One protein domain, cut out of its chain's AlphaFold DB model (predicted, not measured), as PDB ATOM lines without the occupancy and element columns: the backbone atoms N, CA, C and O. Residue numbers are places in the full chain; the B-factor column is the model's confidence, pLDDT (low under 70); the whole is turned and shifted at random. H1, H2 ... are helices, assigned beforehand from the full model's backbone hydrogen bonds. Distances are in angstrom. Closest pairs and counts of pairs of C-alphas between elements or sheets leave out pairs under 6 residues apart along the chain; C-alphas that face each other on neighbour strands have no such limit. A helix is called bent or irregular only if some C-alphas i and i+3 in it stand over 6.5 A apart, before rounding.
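Overview. This is residues 53 to 124 of the 883 residues of the protein "Condensin complex subunit 2" of Macrostomum lignano (UniProt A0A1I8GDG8). A long helix, H3, makes the long axis of a rod-like domain; the shorter H2 folds back along part of it as the other leg of an unequal helical hairpin, and H1 lies across one side of this hairpin, its second half packed on H3. Residues 91 to 99, at the turn of the hairpin, stick out at one end. The printed part has 72 residues with three named helices, in the order H1, H2, H3, and no named strand; its class is all helix. The whole is compact, with a radius of gyration of the C-alphas of 12.6 A, and spans 44 by 20 by 19 A.

Arrangement. H1, residues 53 to 68, only just touches H2, residues 82 to 90, with 3 pairs of C-alphas within 8 A; the closest C-alphas, those of Tyr 60 and Leu 82, are 6.2 A apart. H1 and H2 run opposite ways at a steep tilt of 60 degrees. With residues 63 to 68 alone, H1 touches H3, residues 99 to 124; the closest C-alphas, those of Ser 67 and Ala 107, are 5.0 A apart. The lines of H1 and H3 are about perpendicular, at 74 degrees. H2 and H3 form a helical hairpin, at a shallow tilt of 27 degrees, opposite ways. They touch, and their closest C-alphas, those of Ile 83 and Gly 108, are 5.6 A apart. In H1 and H3 every O i to N i+4 pair is within hydrogen-bond range; in H2, 3 of 5 are.

Along the chain. H1 begins at C-alpha 53 (158.816, 99.198, 139.116) and is 22.9 A long from first to last C-alpha. H2 begins at C-alpha 82 (146.355, 94.492, 139.588) and measures 11.6 A; it is irregular, with C-alphas 84 and 87 7.3 A apart. H3 measures 37.5 A and ends at C-alpha 124 (129.652, 76.376, 149.774).

Size, cuts and confidence. The two C-alphas farthest apart, those of Glu 93 and Tyr 124, are 43.6 A apart. The printed part has no cut. The link from H1 to H2, 13 residues, is long; that from H2 to H3, 8 residues, is short. The mean pLDDT of the printed part is 86.5, and residues 92 to 96 are under 70.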
ATOM      1  N   ALA A  53     159.745  98.478 139.997       72.38
ATOM      2  CA  ALA A  53     158.816  99.198 139.116       72.38
ATOM      3  C   ALA A  53     158.691  98.586 137.702       72.38
ATOM      4  O   ALA A  53     157.601  98.567 137.141       72.38
ATOM      5  N   LYS A  54     159.775  98.015 137.151       75.81
ATOM      6  CA  LYS A  54     159.756  97.328 135.844       75.81
ATOM      7  C   LYS A  54     158.943  96.031 135.870       75.81
ATOM      8  O   LYS A  54     158.134  95.809 134.977       75.81
ATOM      9  N   GLN A  55     159.121  95.214 136.910       79.69
ATOM     10  CA  GLN A  55     158.332  93.991 137.117       79.69
ATOM     11  C   GLN A  55     156.859  94.323 137.377       79.69
ATOM     12  O   GLN A  55     155.980  93.549 137.013       79.69
ATOM     13  N   LEU A  56     156.582  95.489 137.971       78.75
ATOM     14  CA  LEU A  56     155.224  95.980 138.167       78.75
ATOM     15  C   LEU A  56     154.529  96.302 136.838       78.75
ATOM     16  O   LEU A  56     153.380  95.911 136.647       78.75
ATOM     17  N   THR A  57     155.228  96.959 135.905       80.81
ATOM     18  CA  THR A  57     154.723  97.212 134.543       80.81
ATOM     19  C   THR A  57     154.525  95.911 133.759       80.81
ATOM     20  O   THR A  57     153.489  95.739 133.124       80.81
ATOM     21  N   GLU A  58     155.466  94.971 133.850       86.12
ATOM     22  CA  GLU A  58     155.388  93.650 133.205       86.12
ATOM     23  C   GLU A  58     154.181  92.836 133.717       86.12
ATOM     24  O   GLU A  58     153.330  92.410 132.936       86.12
ATOM     25  N   HIS A  59     154.026  92.720 135.041       86.06
ATOM     26  CA  HIS A  59     152.874  92.070 135.672       86.06
ATOM     27  C   HIS A  59     151.545  92.794 135.372       86.06
ATOM     28  O   HIS A  59     150.510  92.144 135.202       86.06
ATOM     29  N   TYR A  60     151.551  94.129 135.280       87.38
ATOM     30  CA  TYR A  60     150.391  94.907 134.841       87.38
ATOM     31  C   TYR A  60     149.969  94.517 133.419       87.38
ATOM     32  O   TYR A  60     148.805  94.172 133.206       87.38
ATOM     33  N   GLU A  61     150.897  94.515 132.456       87.88
ATOM     34  CA  GLU A  61     150.587  94.132 131.079       87.88
ATOM     35  C   GLU A  61     150.021  92.711 131.000       87.88
ATOM     36  O   GLU A  61     149.068  92.467 130.259       87.88
ATOM     37  N   ASP A  62     150.575  91.774 131.768       90.25
ATOM     38  CA  ASP A  62     150.114  90.387 131.789       90.25
ATOM     39  C   ASP A  62     148.714  90.243 132.403       90.25
ATOM     40  O   ASP A  62     147.907  89.451 131.908       90.25
ATOM     41  N   CYS A  63     148.346  91.078 133.382       91.81
ATOM     42  CA  CYS A  63     146.961  91.177 133.851       91.81
ATOM     43  C   CYS A  63     146.007  91.672 132.744       91.81
ATOM     44  O   CYS A  63     144.898  91.142 132.611       91.81
ATOM     45  N   ILE A  64     146.427  92.641 131.918       90.88
ATOM     46  CA  ILE A  64     145.637  93.118 130.767       90.88
ATOM     47  C   ILE A  64     145.519  92.028 129.687       90.88
ATOM     48  O   ILE A  64     144.419  91.783 129.188       90.88
ATOM     49  N   LYS A  65     146.610  91.316 129.368       92.62
ATOM     50  CA  LYS A  65     146.617  90.191 128.408       92.62
ATOM     51  C   LYS A  65     145.656  89.083 128.862       92.62
ATOM     52  O   LYS A  65     144.743  88.724 128.122       92.62
ATOM     53  N   LEU A  66     145.772  88.617 130.109       92.50
ATOM     54  CA  LEU A  66     144.891  87.585 130.680       92.50
ATOM     55  C   LEU A  66     143.415  88.018 130.743       92.50
ATOM     56  O   LEU A  66     142.525  87.170 130.609       92.50
ATOM     57  N   SER A  67     143.148  89.318 130.916       92.88
ATOM     58  CA  SER A  67     141.803  89.903 130.840       92.88
ATOM     59  C   SER A  67     141.214  89.863 129.430       92.88
ATOM     60  O   SER A  67     140.053  89.472 129.261       92.88
ATOM     61  N   ALA A  68     141.999  90.248 128.420       91.44
ATOM     62  CA  ALA A  68     141.582  90.242 127.020       91.44
ATOM     63  C   ALA A  68     141.358  88.813 126.495       91.44
ATOM     64  O   ALA A  68     140.400  88.560 125.770       91.44
ATOM     65  N   GLU A  69     142.195  87.864 126.919       91.75
ATOM     66  CA  GLU A  69     142.078  86.445 126.565       91.75
ATOM     67  C   GLU A  69     140.997  85.680 127.357       91.75
ATOM     68  O   GLU A  69     140.758  84.504 127.084       91.75
ATOM     69  N   GLY A  70     140.370  86.299 128.365       91.31
ATOM     70  CA  GLY A  70     139.354  85.651 129.206       91.31
ATOM     71  C   GLY A  70     139.885  84.516 130.097       91.31
ATOM     72  O   GLY A  70     139.112  83.662 130.523       91.31
ATOM     73  N   LYS A  71     141.195  84.486 130.387       92.44
ATOM     74  CA  LYS A  71     141.864  83.411 131.156       92.44
ATOM     75  C   LYS A  71     141.856  83.632 132.677       92.44
ATOM     76  O   LYS A  71     142.387  82.813 133.431       92.44
ATOM     77  N   ILE A  72     141.263  84.728 133.148       93.06
ATOM     78  CA  ILE A  72     141.067  84.994 134.579       93.06
ATOM     79  C   ILE A  72     139.998  84.036 135.122       93.06
ATOM     80  O   ILE A  72     138.922  83.895 134.551       93.06
ATOM     81  N   SER A  73     140.298  83.364 136.232       91.25
ATOM     82  CA  SER A  73     139.387  82.419 136.888       91.25
ATOM     83  C   SER A  73     139.639  82.371 138.394       91.25
ATOM     84  O   SER A  73     140.696  82.797 138.864       91.25
ATOM     85  N   ALA A  74     138.708  81.774 139.143       88.94
ATOM     86  CA  ALA A  74     138.789  81.583 140.594       88.94
ATOM     87  C   ALA A  74     140.106  80.955 141.105       88.94
ATOM     88  O   ALA A  74     140.498  81.191 142.241       88.94
ATOM     89  N   LYS A  75     140.821  80.183 140.271       88.19
ATOM     90  CA  LYS A  75     142.116  79.571 140.631       88.19
ATOM     91  C   LYS A  75     143.320  80.514 140.485       88.19
ATOM     92  O   LYS A  75     144.379  80.202 141.011       88.19
ATOM     93  N   ASN A  76     143.176  81.616 139.744       91.50
ATOM     94  CA  ASN A  76     144.257  82.558 139.417       91.50
ATOM     95  C   ASN A  76     144.022  83.962 140.013       91.50
ATOM     96  O   ASN A  76     144.960  84.720 140.229       91.50
ATOM     97  N   ALA A  77     142.769  84.325 140.304       91.12
ATOM     98  CA  ALA A  77     142.375  85.692 140.647       91.12
ATOM     99  C   ALA A  77     143.021  86.279 141.924       91.12
ATOM    100  O   ALA A  77     143.065  87.500 142.074       91.12
ATOM    101  N   PHE A  78     143.549  85.449 142.828       92.19
ATOM    102  CA  PHE A  78     144.315  85.913 143.993       92.19
ATOM    103  C   PHE A  78     145.807  86.145 143.714       92.19
ATOM    104  O   PHE A  78     146.413  86.955 144.403       92.19
ATOM    105  N   ALA A  79     146.383  85.506 142.689       89.00
ATOM    106  CA  ALA A  79     147.767  85.741 142.263       89.00
ATOM    107  C   ALA A  79     147.918  87.002 141.387       89.00
ATOM    108  O   ALA A  79     149.024  87.493 141.184       89.00
ATOM    109  N   LEU A  80     146.805  87.528 140.858       91.31
ATOM    110  CA  LEU A  80     146.773  88.742 140.047       91.31
ATOM    111  C   LEU A  80     146.550  89.967 140.941       91.31
ATOM    112  O   LEU A  80     145.427  90.250 141.370       91.31
ATOM    113  N   HIS A  81     147.623  90.712 141.199       89.50
ATOM    114  CA  HIS A  81     147.645  91.857 142.121       89.50
ATOM    115  C   HIS A  81     147.273  93.216 141.501       89.50
ATOM    116  O   HIS A  81     147.507  94.259 142.106       89.50
ATOM    117  N   LEU A  82     146.682  93.243 140.299       90.06
ATOM    118  CA  LEU A  82     146.355  94.492 139.588       90.06
ATOM    119  C   LEU A  82     145.541  95.479 140.441       90.06
ATOM    120  O   LEU A  82     145.853  96.663 140.463       90.06
ATOM    121  N   ILE A  83     144.521  94.987 141.155       90.94
ATOM    122  CA  ILE A  83     143.654  95.802 142.025       90.94
ATOM    123  C   ILE A  83     144.478  96.485 143.125       90.94
ATOM    124  O   ILE A  83     144.240  97.644 143.456       90.94
ATOM    125  N   ASP A  84     145.460  95.762 143.659       88.75
ATOM    126  CA  ASP A  84     146.234  96.145 144.834       88.75
ATOM    127  C   ASP A  84     147.292  97.223 144.479       88.75
ATOM    128  O   ASP A  84     147.658  98.040 145.323       88.75
ATOM    129  N   TYR A  85     147.718  97.287 143.206       81.19
ATOM    130  CA  TYR A  85     148.652  98.291 142.669       81.19
ATOM    131  C   TYR A  85     147.995  99.446 141.886       81.19
ATOM    132  O   TYR A  85     148.657 100.453 141.625       81.19
ATOM    133  N   LEU A  86     146.710  99.339 141.520       83.56
ATOM    134  CA  LEU A  86     146.021 100.307 140.652       83.56
ATOM    135  C   LEU A  86     146.057 101.744 141.201       83.56
ATOM    136  O   LEU A  86     146.287 102.681 140.442       83.56
ATOM    137  N   ASP A  87     145.891 101.915 142.516       83.44
ATOM    138  CA  ASP A  87     145.978 103.215 143.199       83.44
ATOM    139  C   ASP A  87     147.359 103.877 143.029       83.44
ATOM    140  O   ASP A  87     147.451 105.065 142.721       83.44
ATOM    141  N   GLY A  88     148.438 103.096 143.148       75.56
ATOM    142  CA  GLY A  88     149.807 103.573 142.943       75.56
ATOM    143  C   GLY A  88     150.112 103.928 141.485       75.56
ATOM    144  O   GLY A  88     150.893 104.842 141.234       75.56
ATOM    145  N   MET A  89     149.474 103.250 140.525       70.75
ATOM    146  CA  MET A  89     149.618 103.556 139.098       70.75
ATOM    147  C   MET A  89     148.833 104.808 138.689       70.75
ATOM    148  O   MET A  89     149.388 105.672 138.018       70.75
ATOM    149  N   VAL A  90     147.577 104.945 139.130       72.75
ATOM    150  CA  VAL A  90     146.710 106.105 138.829       72.75
ATOM    151  C   VAL A  90     147.275 107.416 139.396       72.75
ATOM    152  O   VAL A  90     147.008 108.485 138.856       72.75
ATOM    153  N   LYS A  91     148.090 107.344 140.457       73.75
ATOM    154  CA  LYS A  91     148.785 108.495 141.059       73.75
ATOM    155  C   LYS A  91     150.041 108.955 140.307       73.75
ATOM    156  O   LYS A  91     150.625 109.960 140.699       73.75
ATOM    157  N   GLN A  92     150.474 108.257 139.255       68.12
ATOM    158  CA  GLN A  92     151.574 108.723 138.407       68.12
ATOM    159  C   GLN A  92     151.035 109.619 137.287       68.12
ATOM    160  O   GLN A  92     150.120 109.231 136.567       68.12
ATOM    161  N   GLU A  93     151.648 110.786 137.073       55.88
ATOM    162  CA  GLU A  93     151.220 111.750 136.038       55.88
ATOM    163  C   GLU A  93     151.284 111.185 134.604       55.88
ATOM    164  O   GLU A  93     150.613 111.680 133.705       55.88
ATOM    165  N   ASN A  94     152.045 110.102 134.405       59.34
ATOM    166  CA  ASN A  94     152.141 109.352 133.150       59.34
ATOM    167  C   ASN A  94     151.176 108.148 133.065       59.34
ATOM    168  O   ASN A  94     151.377 107.270 132.223       59.34
ATOM    169  N   PHE A  95     150.139 108.060 133.910       65.62
ATOM    170  CA  PHE A  95     149.109 107.026 133.764       65.62
ATOM    171  C   PHE A  95     148.375 107.224 132.430       65.62
ATOM    172  O   PHE A  95     147.653 108.203 132.234       65.62
ATOM    173  N   GLY A  96     148.630 106.315 131.483       64.12
ATOM    174  CA  GLY A  96     148.269 106.485 130.076       64.12
ATOM    175  C   GLY A  96     146.788 106.807 129.851       64.12
ATOM    176  O   GLY A  96     145.913 106.358 130.591       64.12
ATOM    177  N   GLY A  97     146.513 107.583 128.797       77.44
ATOM    178  CA  GLY A  97     145.182 108.131 128.515       77.44
ATOM    179  C   GLY A  97     144.054 107.090 128.526       77.44
ATOM    180  O   GLY A  97     144.281 105.915 128.249       77.44
ATOM    181  N   PHE A  98     142.832 107.557 128.823       83.12
ATOM    182  CA  PHE A  98     141.619 106.823 129.242       83.12
ATOM    183  C   PHE A  98     141.387 105.375 128.756       83.12
ATOM    184  O   PHE A  98     140.760 104.604 129.478       83.12
ATOM    185  N   GLN A  99     141.873 104.971 127.582       83.38
ATOM    186  CA  GLN A  99     141.865 103.580 127.113       83.38
ATOM    187  C   GLN A  99     142.689 102.627 128.010       83.38
ATOM    188  O   GLN A  99     142.298 101.478 128.234       83.38
ATOM    189  N   VAL A 100     143.811 103.093 128.569       82.62
ATOM    190  CA  VAL A 100     144.630 102.320 129.524       82.62
ATOM    191  C   VAL A 100     143.899 102.209 130.868       82.62
ATOM    192  O   VAL A 100     143.821 101.128 131.450       82.62
ATOM    193  N   ALA A 101     143.252 103.291 131.308       85.44
ATOM    194  CA  ALA A 101     142.409 103.297 132.502       85.44
ATOM    195  C   ALA A 101     141.188 102.363 132.373       85.44
ATOM    196  O   ALA A 101     140.866 101.630 133.307       85.44
ATOM    197  N   SER A 102     140.515 102.341 131.216       87.69
ATOM    198  CA  SER A 102     139.335 101.495 130.999       87.69
ATOM    199  C   SER A 102     139.680 100.007 130.893       87.69
ATOM    200  O   SER A 102     138.966  99.184 131.464       87.69
ATOM    201  N   SER A 103     140.797  99.653 130.248       87.69
ATOM    202  CA  SER A 103     141.294  98.269 130.216       87.69
ATOM    203  C   SER A 103     141.817  97.800 131.581       87.69
ATOM    204  O   SER A 103     141.551  96.660 131.964       87.69
ATOM    205  N   SER A 104     142.444  98.687 132.367       89.25
ATOM    206  CA  SER A 104     142.770  98.430 133.782       89.25
ATOM    207  C   SER A 104     141.523  98.086 134.601       89.25
ATOM    208  O   SER A 104     141.534  97.133 135.378       89.25
ATOM    209  N   LEU A 105     140.437  98.847 134.420       91.12
ATOM    210  CA  LEU A 105     139.197  98.671 135.175       91.12
ATOM    211  C   LEU A 105     138.445  97.390 134.780       91.12
ATOM    212  O   LEU A 105     137.953  96.685 135.658       91.12
ATOM    213  N   ASP A 106     138.396  97.051 133.488       92.31
ATOM    214  CA  ASP A 106     137.838  95.782 132.994       92.31
ATOM    215  C   ASP A 106     138.621  94.564 133.525       92.31
ATOM    216  O   ASP A 106     138.029  93.619 134.053       92.31
ATOM    217  N   ALA A 107     139.956  94.615 133.479       93.50
ATOM    218  CA  ALA A 107     140.807  93.583 134.067       93.50
ATOM    219  C   ALA A 107     140.606  93.470 135.589       93.50
ATOM    220  O   ALA A 107     140.423  92.366 136.107       93.50
ATOM    221  N   GLY A 108     140.551  94.599 136.304       93.81
ATOM    222  CA  GLY A 108     140.253  94.646 137.736       93.81
ATOM    223  C   GLY A 108     138.882  94.053 138.083       93.81
ATOM    224  O   GLY A 108     138.777  93.270 139.027       93.81
ATOM    225  N   ALA A 109     137.848  94.339 137.289       94.88
ATOM    226  CA  ALA A 109     136.506  93.786 137.473       94.88
ATOM    227  C   ALA A 109     136.467  92.259 137.277       94.88
ATOM    228  O   ALA A 109     135.839  91.554 138.069       94.88
ATOM    229  N   LYS A 110     137.183  91.728 136.277       94.31
ATOM    230  CA  LYS A 110     137.317  90.275 136.052       94.31
ATOM    231  C   LYS A 110     138.112  89.583 137.161       94.31
ATOM    232  O   LYS A 110     137.731  88.494 137.589       94.31
ATOM    233  N   ILE A 111     139.179  90.211 137.667       95.00
ATOM    234  CA  ILE A 111     139.927  89.719 138.837       95.00
ATOM    235  C   ILE A 111     139.012  89.687 140.064       95.00
ATOM    236  O   ILE A 111     138.938  88.661 140.738       95.00
ATOM    237  N   TYR A 112     138.260  90.759 140.325       96.25
ATOM    238  CA  TYR A 112     137.314  90.815 141.437       96.25
ATOM    239  C   TYR A 112     136.236  89.723 141.335       96.25
ATOM    240  O   TYR A 112     136.019  89.000 142.304       96.25
ATOM    241  N   ALA A 113     135.627  89.536 140.159       95.06
ATOM    242  CA  ALA A 113     134.664  88.460 139.920       95.06
ATOM    243  C   ALA A 113     135.268  87.072 140.208       95.06
ATOM    244  O   ALA A 113     134.678  86.289 140.947       95.06
ATOM    245  N   GLY A 114     136.490  86.805 139.734       93.56
ATOM    246  CA  GLY A 114     137.198  85.558 140.034       93.56
ATOM    247  C   GLY A 114     137.500  85.362 141.527       93.56
ATOM    248  O   GLY A 114     137.341  84.249 142.031       93.56
ATOM    249  N   ARG A 115     137.892  86.421 142.258       95.62
ATOM    250  CA  ARG A 115     138.080  86.372 143.724       95.62
ATOM    251  C   ARG A 115     136.743  86.061 144.431       95.62
ATOM    252  O   ARG A 115     136.714  85.233 145.338       95.62
ATOM    253  N   VAL A 116     135.625  86.644 143.979       95.88
ATOM    254  CA  VAL A 116     134.270  86.362 144.504       95.88
ATOM    255  C   VAL A 116     133.836  84.917 144.231       95.88
ATOM    256  O   VAL A 116     133.369  84.251 145.156       95.88
ATOM    257  N   ASP A 117     134.031  84.398 143.016       94.62
ATOM    258  CA  ASP A 117     133.705  83.006 142.666       94.62
ATOM    259  C   ASP A 117     134.491  82.000 143.521       94.62
ATOM    260  O   ASP A 117     133.941  80.988 143.964       94.62
ATOM    261  N   ALA A 118     135.768  82.284 143.798       93.69
ATOM    262  CA  ALA A 118     136.609  81.462 144.664       93.69
ATOM    263  C   ALA A 118     136.067  81.399 146.103       93.69
ATOM    264  O   ALA A 118     135.820  80.305 146.618       93.69
ATOM    265  N   VAL A 119     135.804  82.558 146.718       95.75
ATOM    266  CA  VAL A 119     135.236  82.659 148.077       95.75
ATOM    267  C   VAL A 119     133.850  82.012 148.147       95.75
ATOM    268  O   VAL A 119     133.545  81.304 149.105       95.75
ATOM    269  N   HIS A 120     133.024  82.184 147.114       94.06
ATOM    270  CA  HIS A 120     131.722  81.531 146.996       94.06
ATOM    271  C   HIS A 120     131.854  79.997 146.966       94.06
ATOM    272  O   HIS A 120     131.174  79.302 147.726       94.06
ATOM    273  N   HIS A 121     132.761  79.450 146.151       90.00
ATOM    274  CA  HIS A 121     133.020  78.009 146.106       90.00
ATOM    275  C   HIS A 121     133.585  77.457 147.427       90.00
ATOM    276  O   HIS A 121     133.176  76.369 147.843       90.00
ATOM    277  N   GLU A 122     134.469  78.187 148.115       90.12
ATOM    278  CA  GLU A 122     134.970  77.819 149.449       90.12
ATOM    279  C   GLU A 122     133.835  77.822 150.487       90.12
ATOM    280  O   GLU A 122     133.638  76.826 151.184       90.12
ATOM    281  N   ALA A 123     133.027  78.883 150.548       93.44
ATOM    282  CA  ALA A 123     131.912  78.995 151.488       93.44
ATOM    283  C   ALA A 123     130.884  77.861 151.308       93.44
ATOM    284  O   ALA A 123     130.464  77.238 152.287       93.44
ATOM    285  N   TYR A 124     130.532  77.515 150.064       89.00
ATOM    286  CA  TYR A 124     129.652  76.376 149.774       89.00
ATOM    287  C   TYR A 124     130.282  75.019 150.126       89.00
ATOM    288  O   TYR A 124     129.583  74.116 150.593       89.00
TER     289      TYR A 124